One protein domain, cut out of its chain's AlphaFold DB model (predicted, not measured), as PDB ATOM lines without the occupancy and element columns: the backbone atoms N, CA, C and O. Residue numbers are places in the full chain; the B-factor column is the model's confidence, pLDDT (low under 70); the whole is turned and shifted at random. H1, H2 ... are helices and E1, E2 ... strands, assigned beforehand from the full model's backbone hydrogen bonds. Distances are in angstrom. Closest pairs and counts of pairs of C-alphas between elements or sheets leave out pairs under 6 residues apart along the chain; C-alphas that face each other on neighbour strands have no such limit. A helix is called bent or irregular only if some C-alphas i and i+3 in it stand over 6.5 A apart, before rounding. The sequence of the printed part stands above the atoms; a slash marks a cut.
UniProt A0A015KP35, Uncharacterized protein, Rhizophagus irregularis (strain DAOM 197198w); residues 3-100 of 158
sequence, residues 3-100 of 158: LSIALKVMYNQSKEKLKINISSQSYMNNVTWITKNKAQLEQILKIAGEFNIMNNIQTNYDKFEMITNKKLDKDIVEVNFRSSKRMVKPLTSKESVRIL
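Overview. This is residues 3 to 100 of the 158 residues of an uncharacterized protein of Rhizophagus irregularis (strain DAOM 197198w) (UniProt A0A015KP35). Two antiparallel hairpins, E3-E4 and E1-E2, the helix H1 and the short strand E5 stand round a middle threaded by unnamed residues 3 to 7 and 64 to 67; H1 packs on E3, while E2 has few contacts with H1 and E5. A loop, residues 11 to 19, sticks out, and so do residues 51 to 56, of which 51 to 54 belong to H1. The printed part has 98 residues, with the named elements in the order E1, E2, H1, E3, E4, E5; its class is mixed, helices and strands, and under half of the residues are in named elements. The whole is compact, with a radius of gyration of the C-alphas of 14.0 A and spans of 42 by 33 by 26 A.

Along the chain. Find C-alpha 77 at (161.192, 286.791, 179.107), where E3, residues 77 to 81, begins its 12.4 A; E4, residues 84 to 88, covers 12.2 A. H1 runs 24.3 A through residues 38 to 54, from C-alpha 38 at (152.347, 284.413, 177.267). E1, residues 23 to 27, and E2, residues 30 to 34, measure 13.8 A and 13.6 A. E5, residues 96 to 99, measures 9.6 A and ends at (148.646, 294.491, 194.400).

Arrangement. In the hairpin E3 and E4, antiparallel at 147 degrees, look for N 79 and O 86 within hydrogen-bond range, 2.9 A. The closest C-alphas of H1 and E3 are those of Glu 42 and Asn 80, 5.8 A. Those of E2 and H1 are Trp 33 and Leu 41, 7.8 A. In the hairpin E1 and E2, antiparallel at 171 degrees, N 25 and O 32 are 2.9 A apart. E5 pairs with no named strand and is apart from H1. In H1 every O i to N i+4 pair is within hydrogen-bond range.

Size, cuts and confidence. The C-alphas of Ser 14 and Asn 56 are the two farthest apart, 42.2 A. The printed part has no cut; the link from H1 to E3, 22 residues, is long. Look for pLDDT under 70 in residues 3 to 22 and 83.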
ATOM      1  N   LEU A   3     150.949 299.835 185.054       30.44
ATOM      2  CA  LEU A   3     150.653 298.412 184.838       30.44
ATOM      3  C   LEU A   3     151.336 297.575 185.923       30.44
ATOM      4  O   LEU A   3     152.504 297.804 186.217       30.44
ATOM      5  N   SER A   4     150.640 296.614 186.529       27.64
ATOM      6  CA  SER A   4     151.242 295.667 187.484       27.64
ATOM      7  C   SER A   4     150.466 294.359 187.460       27.64
ATOM      8  O   SER A   4     149.317 294.291 187.897       27.64
ATOM      9  N   ILE A   5     151.083 293.329 186.890       37.69
ATOM     10  CA  ILE A   5     150.422 292.087 186.506       37.69
ATOM     11  C   ILE A   5     150.852 290.954 187.425       37.69
ATOM     12  O   ILE A   5     152.008 290.823 187.819       37.69
ATOM     13  N   ALA A   6     149.886 290.108 187.754       31.53
ATOM     14  CA  ALA A   6     150.099 288.918 188.546       31.53
ATOM     15  C   ALA A   6     149.550 287.727 187.766       31.53
ATOM     16  O   ALA A   6     148.341 287.501 187.732       31.53
ATOM     17  N   LEU A   7     150.441 286.969 187.123       31.03
ATOM     18  CA  LEU A   7     150.065 285.697 186.521       31.03
ATOM     19  C   LEU A   7     149.716 284.740 187.669       31.03
ATOM     20  O   LEU A   7     150.570 284.404 188.490       31.03
ATOM     21  N   LYS A   8     148.461 284.296 187.730       34.78
ATOM     22  CA  LYS A   8     148.018 283.214 188.615       34.78
ATOM     23  C   LYS A   8     147.611 282.019 187.763       34.78
ATOM     24  O   LYS A   8     146.936 282.172 186.752       34.78
ATOM     25  N   VAL A   9     147.995 280.825 188.193       34.31
ATOM     26  CA  VAL A   9     147.650 279.561 187.535       34.31
ATOM     27  C   VAL A   9     147.091 278.615 188.591       34.31
ATOM     28  O   VAL A   9     147.656 278.501 189.674       34.31
ATOM     29  N   MET A  10     145.981 277.953 188.265       28.55
ATOM     30  CA  MET A  10     145.351 276.869 189.029       28.55
ATOM     31  C   MET A  10     144.764 275.844 188.047       28.55
ATOM     32  O   MET A  10     144.623 276.137 186.858       28.55
ATOM     33  N   TYR A  11     144.444 274.647 188.542       29.75
ATOM     34  CA  TYR A  11     144.134 273.458 187.739       29.75
ATOM     35  C   TYR A  11     142.855 272.763 188.259       29.75
ATOM     36  O   TYR A  11     142.568 272.867 189.448       29.75
ATOM     37  N   ASN A  12     142.056 272.040 187.466       30.16
ATOM     38  CA  ASN A  12     142.153 271.770 186.022       30.16
ATOM     39  C   ASN A  12     140.845 272.234 185.307       30.16
ATOM     40  O   ASN A  12     140.612 273.437 185.344       30.16
ATOM     41  N   GLN A  13     139.931 271.469 184.689       33.66
ATOM     42  CA  GLN A  13     139.871 270.081 184.193       33.66
ATOM     43  C   GLN A  13     138.868 270.008 183.009       33.66
ATOM     44  O   GLN A  13     138.143 270.972 182.777       33.66
ATOM     45  N   SER A  14     138.837 268.856 182.320       31.61
ATOM     46  CA  SER A  14     137.907 268.417 181.255       31.61
ATOM     47  C   SER A  14     137.777 269.291 179.983       31.61
ATOM     48  O   SER A  14     138.178 270.453 179.917       31.61
ATOM     49  N   LYS A  15     137.316 268.665 178.887       44.25
ATOM     50  CA  LYS A  15     137.182 269.289 177.558       44.25
ATOM     51  C   LYS A  15     135.809 269.947 177.418       44.25
ATOM     52  O   LYS A  15     134.823 269.232 177.519       44.25
ATOM     53  N   GLU A  16     135.762 271.225 177.032       33.66
ATOM     54  CA  GLU A  16     134.926 271.689 175.907       33.66
ATOM     55  C   GLU A  16     135.240 273.141 175.473       33.66
ATOM     56  O   GLU A  16     136.143 273.786 176.010       33.66
ATOM     57  N   LYS A  17     134.545 273.603 174.422       34.81
ATOM     58  CA  LYS A  17     134.768 274.818 173.604       34.81
ATOM     59  C   LYS A  17     135.337 276.045 174.350       34.81
ATOM     60  O   LYS A  17     134.773 276.504 175.337       34.81
ATOM     61  N   LEU A  18     136.418 276.606 173.785       37.88
ATOM     62  CA  LEU A  18     137.105 277.894 174.049       37.88
ATOM     63  C   LEU A  18     136.569 278.823 175.174       37.88
ATOM     64  O   LEU A  18     136.309 280.005 174.949       37.88
ATOM     65  N   LYS A  19     136.544 278.364 176.434       41.78
ATOM     66  CA  LYS A  19     136.428 279.261 177.601       41.78
ATOM     67  C   LYS A  19     137.736 280.027 177.828       41.78
ATOM     68  O   LYS A  19     138.599 279.634 178.627       41.78
ATOM     69  N   ILE A  20     137.881 281.151 177.126       47.66
ATOM     70  CA  ILE A  20     138.926 282.156 177.364       47.66
ATOM     71  C   ILE A  20     138.553 282.968 178.618       47.66
ATOM     72  O   ILE A  20     138.231 284.148 178.546       47.66
ATOM     73  N   ASN A  21     138.607 282.328 179.794       55.03
ATOM     74  CA  ASN A  21     138.592 283.058 181.061       55.03
ATOM     75  C   ASN A  21     139.814 283.988 181.096       55.03
ATOM     76  O   ASN A  21     140.953 283.524 181.197       55.03
ATOM     77  N   ILE A  22     139.549 285.288 181.005       56.25
ATOM     78  CA  ILE A  22     140.453 286.364 181.403       56.25
ATOM     79  C   ILE A  22     139.911 286.850 182.739       56.25
ATOM     80  O   ILE A  22     138.790 287.344 182.808       56.25
ATOM     81  N   SER A  23     140.689 286.687 183.804       75.00
ATOM     82  CA  SER A  23     140.342 287.254 185.105       75.00
ATOM     83  C   SER A  23     141.173 288.516 185.288       75.00
ATOM     84  O   SER A  23     142.400 288.457 185.349       75.00
ATOM     85  N   SER A  24     140.511 289.667 185.310       80.81
ATOM     86  CA  SER A  24     141.155 290.977 185.391       80.81
ATOM     87  C   SER A  24     140.631 291.761 186.581       80.81
ATOM     88  O   SER A  24     139.419 291.847 186.766       80.81
ATOM     89  N   GLN A  25     141.532 292.385 187.331       84.25
ATOM     90  CA  GLN A  25     141.190 293.352 188.366       84.25
ATOM     91  C   GLN A  25     141.701 294.730 187.944       84.25
ATOM     92  O   GLN A  25     142.860 294.873 187.550       84.25
ATOM     93  N   SER A  26     140.850 295.746 188.040       85.88
ATOM     94  CA  SER A  26     141.203 297.149 187.822       85.88
ATOM     95  C   SER A  26     140.852 297.973 189.060       85.88
ATOM     96  O   SER A  26     139.833 297.751 189.709       85.88
ATOM     97  N   TYR A  27     141.720 298.923 189.403       85.75
ATOM     98  CA  TYR A  27     141.481 299.897 190.462       85.75
ATOM     99  C   TYR A  27     142.154 301.217 190.086       85.75
ATOM    100  O   TYR A  27     143.387 301.316 190.046       85.75
ATOM    101  N   MET A  28     141.333 302.231 189.801       88.50
ATOM    102  CA  MET A  28     141.764 303.521 189.255       88.50
ATOM    103  C   MET A  28     142.680 303.339 188.027       88.50
ATOM    104  O   MET A  28     142.220 302.965 186.954       88.50
ATOM    105  N   ASN A  29     143.983 303.576 188.192       85.62
ATOM    106  CA  ASN A  29     145.009 303.534 187.152       85.62
ATOM    107  C   ASN A  29     145.960 302.323 187.268       85.62
ATOM    108  O   ASN A  29     147.047 302.354 186.681       85.62
ATOM    109  N   ASN A  30     145.575 301.303 188.045       84.38
ATOM    110  CA  ASN A  30     146.265 300.020 188.154       84.38
ATOM    111  C   ASN A  30     145.383 298.928 187.547       84.38
ATOM    112  O   ASN A  30     144.196 298.843 187.870       84.38
ATOM    113  N   VAL A  31     145.967 298.079 186.702       86.12
ATOM    114  CA  VAL A  31     145.287 296.909 186.133       86.12
ATOM    115  C   VAL A  31     146.184 295.684 186.267       86.12
ATOM    116  O   VAL A  31     147.381 295.742 185.965       86.12
ATOM    117  N   THR A  32     145.579 294.587 186.709       88.31
ATOM    118  CA  THR A  32     146.195 293.280 186.919       88.31
ATOM    119  C   THR A  32     145.439 292.246 186.089       88.31
ATOM    120  O   THR A  32     144.235 292.059 186.267       88.31
ATOM    121  N   TRP A  33     146.147 291.553 185.194       87.88
ATOM    122  CA  TRP A  33     145.592 290.490 184.350       87.88
ATOM    123  C   TRP A  33     146.116 289.117 184.772       87.88
ATOM    124  O   TRP A  33     147.323 288.921 184.885       87.88
ATOM    125  N   ILE A  34     145.210 288.158 184.948       85.62
ATOM    126  CA  ILE A  34     145.520 286.738 185.116       85.62
ATOM    127  C   ILE A  34     145.302 286.061 183.759       85.62
ATOM    128  O   ILE A  34     144.198 286.099 183.209       85.62
ATOM    129  N   THR A  35     146.352 285.444 183.211       84.44
ATOM    130  CA  THR A  35     146.328 284.792 181.892       84.44
ATOM    131  C   THR A  35     146.916 283.382 181.961       84.44
ATOM    132  O   THR A  35     147.740 283.071 182.818       84.44
ATOM    133  N   LYS A  36     146.485 282.508 181.045       81.44
ATOM    134  CA  LYS A  36     146.888 281.094 180.992       81.44
ATOM    135  C   LYS A  36     148.278 280.894 180.376       81.44
ATOM    136  O   LYS A  36     148.922 279.885 180.643       81.44
ATOM    137  N   ASN A  37     148.721 281.810 179.512       82.62
ATOM    138  CA  ASN A  37     150.017 281.752 178.830       82.62
ATOM    139  C   ASN A  37     150.479 283.141 178.334       82.62
ATOM    140  O   ASN A  37     149.731 284.122 178.384       82.62
ATOM    141  N   LYS A  38     151.723 283.202 177.829       85.81
ATOM    142  CA  LYS A  38     152.347 284.413 177.267       85.81
ATOM    143  C   LYS A  38     151.569 284.987 176.073       85.81
ATOM    144  O   LYS A  38     151.338 286.188 176.045       85.81
ATOM    145  N   ALA A  39     151.129 284.159 175.123       86.12
ATOM    146  CA  ALA A  39     150.447 284.642 173.918       86.12
ATOM    147  C   ALA A  39     149.118 285.354 174.244       86.12
ATOM    148  O   ALA A  39     148.831 286.414 173.694       86.12
ATOM    149  N   GLN A  40     148.348 284.833 175.207       86.62
ATOM    150  CA  GLN A  40     147.136 285.483 175.717       86.62
ATOM    151  C   GLN A  40     147.457 286.822 176.409       86.62
ATOM    152  O   GLN A  40     146.706 287.783 176.262       86.62
ATOM    153  N   LEU A  41     148.576 286.907 177.140       87.50
ATOM    154  CA  LEU A  41     149.042 288.157 177.751       87.50
ATOM    155  C   LEU A  41     149.422 289.197 176.688       87.50
ATOM    156  O   LEU A  41     148.982 290.337 176.779       87.50
ATOM    157  N   GLU A  42     150.174 288.812 175.658       89.62
ATOM    158  CA  GLU A  42     150.561 289.707 174.558       89.62
ATOM    159  C   GLU A  42     149.355 290.156 173.718       89.62
ATOM    160  O   GLU A  42     149.286 291.316 173.315       89.62
ATOM    161  N   GLN A  43     148.351 289.292 173.527       89.19
ATOM    162  CA  GLN A  43     147.078 289.662 172.901       89.19
ATOM    163  C   GLN A  43     146.325 290.725 173.722       89.19
ATOM    164  O   GLN A  43     145.865 291.720 173.163       89.19
ATOM    165  N   ILE A  44     146.236 290.554 175.047       88.81
ATOM    166  CA  ILE A  44     145.613 291.540 175.948       88.81
ATOM    167  C   ILE A  44     146.407 292.852 175.953       88.81
ATOM    168  O   ILE A  44     145.809 293.920 175.857       88.81
ATOM    169  N   LEU A  45     147.742 292.791 176.005       88.69
ATOM    170  CA  LEU A  45     148.612 293.971 175.957       88.69
ATOM    171  C   LEU A  45     148.500 294.727 174.626       88.69
ATOM    172  O   LEU A  45     148.526 295.958 174.635       88.69
ATOM    173  N   LYS A  46     148.322 294.024 173.499       90.00
ATOM    174  CA  LYS A  46     148.032 294.650 172.203       90.00
ATOM    175  C   LYS A  46     146.712 295.426 172.250       90.00
ATOM    176  O   LYS A  46     146.723 296.626 171.994       90.00
ATOM    177  N   ILE A  47     145.616 294.763 172.631       89.25
ATOM    178  CA  ILE A  47     144.268 295.360 172.674       89.25
ATOM    179  C   ILE A  47     144.223 296.542 173.653       89.25
ATOM    180  O   ILE A  47     143.735 297.616 173.310       89.25
ATOM    181  N   ALA A  48     144.789 296.383 174.853       88.81
ATOM    182  CA  ALA A  48     144.874 297.456 175.841       88.81
ATOM    183  C   ALA A  48     145.745 298.624 175.347       88.81
ATOM    184  O   ALA A  48     145.395 299.780 175.564       88.81
ATOM    185  N   GLY A  49     146.852 298.348 174.650       88.81
ATOM    186  CA  GLY A  49     147.687 299.374 174.024       88.81
ATOM    187  C   GLY A  49     146.956 300.155 172.927       88.81
ATOM    188  O   GLY A  49     147.099 301.371 172.851       88.81
ATOM    189  N   GLU A  50     146.144 299.478 172.113       90.06
ATOM    190  CA  GLU A  50     145.326 300.088 171.053       90.06
ATOM    191  C   GLU A  50     144.209 300.961 171.636       90.06
ATOM    192  O   GLU A  50     144.100 302.133 171.272       90.06
ATOM    193  N   PHE A  51     143.470 300.446 172.622       89.25
ATOM    194  CA  PHE A  51     142.469 301.213 173.368       89.25
ATOM    195  C   PHE A  51     143.076 302.444 174.058       89.25
ATOM    196  O   PHE A  51     142.523 303.539 173.975       89.25
ATOM    197  N   ASN A  52     144.229 302.292 174.714       88.75
ATOM    198  CA  ASN A  52     144.885 303.397 175.410       88.75
ATOM    199  C   ASN A  52     145.329 304.500 174.441       88.75
ATOM    200  O   ASN A  52     145.134 305.670 174.747       88.75
ATOM    201  N   ILE A  53     145.863 304.152 173.263       88.38
ATOM    202  CA  ILE A  53     146.234 305.139 172.235       88.38
ATOM    203  C   ILE A  53     144.997 305.878 171.712       88.38
ATOM    204  O   ILE A  53     145.018 307.101 171.646       88.38
ATOM    205  N   MET A  54     143.901 305.165 171.426       93.06
ATOM    206  CA  MET A  54     142.633 305.764 170.980       93.06
ATOM    207  C   MET A  54     142.057 306.785 171.983       93.06
ATOM    208  O   MET A  54     141.363 307.714 171.586       93.06
ATOM    209  N   ASN A  55     142.369 306.633 173.275       91.81
ATOM    210  CA  ASN A  55     141.932 307.517 174.359       91.81
ATOM    211  C   ASN A  55     143.044 308.472 174.862       91.81
ATOM    212  O   ASN A  55     142.896 309.073 175.924       91.81
ATOM    213  N   ASN A  56     144.173 308.600 174.149       91.12
ATOM    214  CA  ASN A  56     145.343 309.408 174.541       91.12
ATOM    215  C   ASN A  56     145.952 309.062 175.930       91.12
ATOM    216  O   ASN A  56     146.592 309.891 176.579       91.12
ATOM    217  N   ILE A  57     145.797 307.818 176.399       88.25
ATOM    218  CA  ILE A  57     146.259 307.341 177.714       88.25
ATOM    219  C   ILE A  57     147.704 306.826 177.642       88.25
ATOM    220  O   ILE A  57     147.981 305.738 177.127       88.25
ATOM    221  N   GLN A  58     148.646 307.534 178.272       85.62
ATOM    222  CA  GLN A  58     150.025 307.050 178.378       85.62
ATOM    223  C   GLN A  58     150.174 305.926 179.426       85.62
ATOM    224  O   GLN A  58     149.944 306.091 180.637       85.62
ATOM    225  N   THR A  59     150.624 304.760 178.962       83.31
ATOM    226  CA  THR A  59     150.945 303.604 179.809       83.31
ATOM    227  C   THR A  59     152.418 303.612 180.204       83.31
ATOM    228  O   THR A  59     153.287 303.672 179.339       83.31
ATOM    229  N   ASN A  60     152.715 303.518 181.505       85.88
ATOM    230  CA  ASN A  60     154.076 303.279 181.973       85.88
ATOM    231  C   ASN A  60     154.312 301.762 182.059       85.88
ATOM    232  O   ASN A  60     153.745 301.087 182.921       85.88
ATOM    233  N   TYR A  61     155.136 301.252 181.142       83.25
ATOM    234  CA  TYR A  61     155.541 299.844 181.075       83.25
ATOM    235  C   TYR A  61     156.792 299.535 181.912       83.25
ATOM    236  O   TYR A  61     157.114 298.372 182.108       83.25
ATOM    237  N   ASP A  62     157.500 300.544 182.423       83.31
ATOM    238  CA  ASP A  62     158.710 300.356 183.246       83.31
ATOM    239  C   ASP A  62     158.353 299.849 184.654       83.31
ATOM    240  O   ASP A  62     159.146 299.195 185.321       83.31
ATOM    241  N   LYS A  63     157.118 300.120 185.085       84.19
ATOM    242  CA  LYS A  63     156.516 299.622 186.326       84.19
ATOM    243  C   LYS A  63     155.818 298.260 186.173       84.19
ATOM    244  O   LYS A  63     155.161 297.827 187.119       84.19
ATOM    245  N   PHE A  64     155.929 297.618 185.003       85.69
ATOM    246  CA  PHE A  64     155.362 296.298 184.723       85.69
ATOM    247  C   PHE A  64     156.028 295.232 185.597       85.69
ATOM    248  O   PHE A  64     157.175 294.848 185.390       85.69
ATOM    249  N   GLU A  65     155.268 294.731 186.561       87.62
ATOM    250  CA  GLU A  65     155.599 293.537 187.335       87.62
ATOM    251  C   GLU A  65     154.909 292.319 186.694       87.62
ATOM    252  O   GLU A  65     153.812 292.449 186.147       87.62
ATOM    253  N   MET A  66     155.547 291.148 186.762       86.31
ATOM    254  CA  MET A  66     155.000 289.841 186.376       86.31
ATOM    255  C   MET A  66     155.575 288.789 187.328       86.31
ATOM    256  O   MET A  66     156.766 288.820 187.610       86.31
ATOM    257  N   ILE A  67     154.754 287.850 187.794       85.56
ATOM    258  CA  ILE A  67     155.134 286.686 188.622       85.56
ATOM    259  C   ILE A  67     154.633 285.415 187.926       85.56
ATOM    260  O   ILE A  67     153.643 285.510 187.209       85.56
ATOM    261  N   THR A  68     155.270 284.249 188.067       81.88
ATOM    262  CA  THR A  68     154.811 283.008 187.396       81.88
ATOM    263  C   THR A  68     155.094 281.738 188.198       81.88
ATOM    264  O   THR A  68     156.125 281.628 188.859       81.88
ATOM    265  N   ASN A  69     154.188 280.753 188.123       76.75
ATOM    266  CA  ASN A  69     154.407 279.413 188.683       76.75
ATOM    267  C   ASN A  69     155.060 278.447 187.677       76.75
ATOM    268  O   ASN A  69     155.629 277.434 188.082       76.75
ATOM    269  N   LYS A  70     154.969 278.724 186.367       76.56
ATOM    270  CA  LYS A  70     155.619 277.895 185.350       76.56
ATOM    271  C   LYS A  70     157.123 278.123 185.454       76.56
ATOM    272  O   LYS A  70     157.560 279.272 185.372       76.56
ATOM    273  N   LYS A  71     157.900 277.038 185.563       72.38
ATOM    274  CA  LYS A  71     159.348 277.085 185.322       72.38
ATOM    275  C   LYS A  71     159.602 277.737 183.959       72.38
ATOM    276  O   LYS A  71     158.932 277.407 182.974       72.38
ATOM    277  N   LEU A  72     160.534 278.679 183.944       73.69
ATOM    278  CA  LEU A  72     160.994 279.363 182.747       73.69
ATOM    279  C   LEU A  72     162.357 278.801 182.368       73.69
ATOM    280  O   LEU A  72     163.204 278.594 183.232       73.69
ATOM    281  N   ASP A  73     162.570 278.610 181.075       70.06
ATOM    282  CA  ASP A  73     163.828 278.098 180.523       70.06
ATOM    283  C   ASP A  73     164.915 279.197 180.453       70.06
ATOM    284  O   ASP A  73     166.054 278.941 180.070       70.06
ATOM    285  N   LYS A  74     164.543 280.444 180.792       72.56
ATOM    286  CA  LYS A  74     165.382 281.649 180.868       72.56
ATOM    287  C   LYS A  74     164.845 282.575 181.964       72.56
ATOM    288  O   LYS A  74     163.636 282.790 182.030       72.56
ATOM    289  N   ASP A  75     165.732 283.199 182.739       78.19
ATOM    290  CA  ASP A  75     165.365 284.168 183.794       78.19
ATOM    291  C   ASP A  75     164.676 285.434 183.260       78.19
ATOM    292  O   ASP A  75     164.021 286.159 184.008       78.19
ATOM    293  N   ILE A  76     164.837 285.726 181.968       83.06
ATOM    294  CA  ILE A  76     164.314 286.926 181.317       83.06
ATOM    295  C   ILE A  76     163.431 286.512 180.142       83.06
ATOM    296  O   ILE A  76     163.846 285.756 179.260       83.06
ATOM    297  N   VAL A  77     162.209 287.039 180.127       85.00
ATOM    298  CA  VAL A  77     161.192 286.791 179.107       85.00
ATOM    299  C   VAL A  77     160.988 288.064 178.294       85.00
ATOM    300  O   VAL A  77     160.587 289.103 178.813       85.00
ATOM    301  N   GLU A  78     161.235 287.972 176.990       88.06
ATOM    302  CA  GLU A  78     160.794 288.980 176.027       88.06
ATOM    303  C   GLU A  78     159.255 289.017 176.014       88.06
ATOM    304  O   GLU A  78     158.628 287.975 175.811       88.06
ATOM    305  N   VAL A  79     158.644 290.185 176.215       86.38
ATOM    306  CA  VAL A  79     157.188 290.408 176.145       86.38
ATOM    307  C   VAL A  79     156.897 291.532 175.150       86.38
ATOM    308  O   VAL A  79     157.530 292.590 175.188       86.38
ATOM    309  N   ASN A  80     155.946 291.310 174.244       88.00
ATOM    310  CA  ASN A  80     155.535 292.280 173.236       88.00
ATOM    311  C   ASN A  80     154.467 293.255 173.766       88.00
ATOM    312  O   ASN A  80     153.309 292.893 173.975       88.00
ATOM    313  N   PHE A  81     154.848 294.522 173.912       82.19
ATOM    314  CA  PHE A  81     153.982 295.641 174.280       82.19
ATOM    315  C   PHE A  81     153.563 296.431 173.037       82.19
ATOM    316  O   PHE A  81     153.907 297.608 172.894       82.19
ATOM    317  N   ARG A  82     152.835 295.764 172.128       76.56
ATOM    318  CA  ARG A  82     152.320 296.262 170.833       76.56
ATOM    319  C   ARG A  82     153.390 296.757 169.851       76.56
ATOM    320  O   ARG A  82     153.547 296.182 168.782       76.56
ATOM    321  N   SER A  83     154.054 297.859 170.188       68.69
ATOM    322  CA  SER A  83     155.029 298.593 169.373       68.69
ATOM    323  C   SER A  83     156.444 298.579 169.961       68.69
ATOM    324  O   SER A  83     157.363 299.105 169.347       68.69
ATOM    325  N   SER A  84     156.640 297.983 171.140       80.56
ATOM    326  CA  SER A  84     157.974 297.700 171.679       80.56
ATOM    327  C   SER A  84     158.007 296.310 172.295       80.56
ATOM    328  O   SER A  84     157.140 295.959 173.095       80.56
ATOM    329  N   LYS A  85     159.023 295.519 171.956       85.06
ATOM    330  CA  LYS A  85     159.368 294.345 172.752       85.06
ATOM    331  C   LYS A  85     160.185 294.796 173.958       85.06
ATOM    332  O   LYS A  85     161.061 295.647 173.813       85.06
ATOM    333  N   ARG A  86     159.918 294.243 175.139       85.50
ATOM    334  CA  ARG A  86     160.670 294.553 176.364       85.50
ATOM    335  C   ARG A  86     161.077 293.275 177.079       85.50
ATOM    336  O   ARG A  86     160.316 292.312 177.134       85.50
ATOM    337  N   MET A  87     162.281 293.291 177.633       86.25
ATOM    338  CA  MET A  87     162.831 292.193 178.418       86.25
ATOM    339  C   MET A  87     162.369 292.337 179.868       86.25
ATOM    340  O   MET A  87     162.797 293.249 180.570       86.25
ATOM    341  N   VAL A  88     161.468 291.457 180.305       84.19
ATOM    342  CA  VAL A  88     160.949 291.422 181.677       84.19
ATOM    343  C   VAL A  88     161.597 290.252 182.404       84.19
ATOM    344  O   VAL A  88     161.561 289.133 181.898       84.19
ATOM    345  N   LYS A  89     162.150 290.474 183.600       85.75
ATOM    346  CA  LYS A  89     162.492 289.392 184.536       85.75
ATOM    347  C   LYS A  89     161.235 289.032 185.339       85.75
ATOM    348  O   LYS A  89     160.804 289.870 186.134       85.75
ATOM    349  N   PRO A  90     160.616 287.852 185.159       84.19
ATOM    350  CA  PRO A  90     159.444 287.486 185.940       84.19
ATOM    351  C   PRO A  90     159.860 287.070 187.350       84.19
ATOM    352  O   PRO A  90     160.833 286.340 187.532       84.19
ATOM    353  N   LEU A  91     159.097 287.510 188.344       82.00
ATOM    354  CA  LEU A  91     159.229 287.076 189.726       82.00
ATOM    355  C   LEU A  91     158.945 285.566 189.821       82.00
ATOM    356  O   LEU A  91     157.987 285.044 189.236       82.00
ATOM    357  N   THR A  92     159.791 284.871 190.569       76.81
ATOM    358  CA  THR A  92     159.669 283.441 190.873       76.81
ATOM    359  C   THR A  92     158.527 283.174 191.855       76.81
ATOM    360  O   THR A  92     158.035 284.084 192.522       76.81
ATOM    361  N   SER A  93     158.113 281.909 192.006       72.31
ATOM    362  CA  SER A  93     156.991 281.561 192.894       72.31
ATOM    363  C   SER A  93     157.223 281.910 194.372       72.31
ATOM    364  O   SER A  93     156.251 282.090 195.098       72.31
ATOM    365  N   LYS A  94     158.493 282.046 194.788       75.06
ATOM    366  CA  LYS A  94     158.922 282.426 196.143       75.06
ATOM    367  C   LYS A  94     158.878 283.935 196.396       75.06
ATOM    368  O   LYS A  94     158.794 284.344 197.554       75.06
ATOM    369  N   GLU A  95     158.994 284.746 195.349       80.94
ATOM    370  CA  GLU A  95     158.961 286.208 195.433       80.94
ATOM    371  C   GLU A  95     157.516 286.712 195.606       80.94
ATOM    372  O   GLU A  95     156.565 285.937 195.715       80.94
ATOM    373  N   SER A  96     157.320 288.023 195.746       82.94
ATOM    374  CA  SER A  96     155.994 288.587 196.019       82.94
ATOM    375  C   SER A  96     155.735 289.852 195.216       82.94
ATOM    376  O   SER A  96     156.588 290.731 195.139       82.94
ATOM    377  N   VAL A  97     154.538 289.939 194.638       85.31
ATOM    378  CA  VAL A  97     154.051 291.077 193.845       85.31
ATOM    379  C   VAL A  97     153.122 291.944 194.697       85.31
ATOM    380  O   VAL A  97     152.395 291.427 195.551       85.31
ATOM    381  N   ARG A  98     153.134 293.269 194.500       85.94
ATOM    382  CA  ARG A  98     152.369 294.211 195.334       85.94
ATOM    383  C   ARG A  98     151.106 294.699 194.621       85.94
ATOM    384  O   ARG A  98     151.157 295.644 193.834       85.94
ATOM    385  N   ILE A  99     149.954 294.133 194.974       86.06
ATOM    386  CA  ILE A  99     148.646 294.491 194.400       86.06
ATOM    387  C   ILE A  99     147.876 295.346 195.411       86.06
ATOM    388  O   ILE A  99     147.667 294.942 196.552       86.06
ATOM    389  N   LEU A 100     147.555 296.589 195.031       86.00
ATOM    390  CA  LEU A 100     146.938 297.645 195.868       86.00
ATOM    391  C   LEU A 100     147.655 297.971 197.201       86.00
ATOM    392  O   LEU A 100     147.249 298.860 197.941       86.00
TER     393      LEU A 100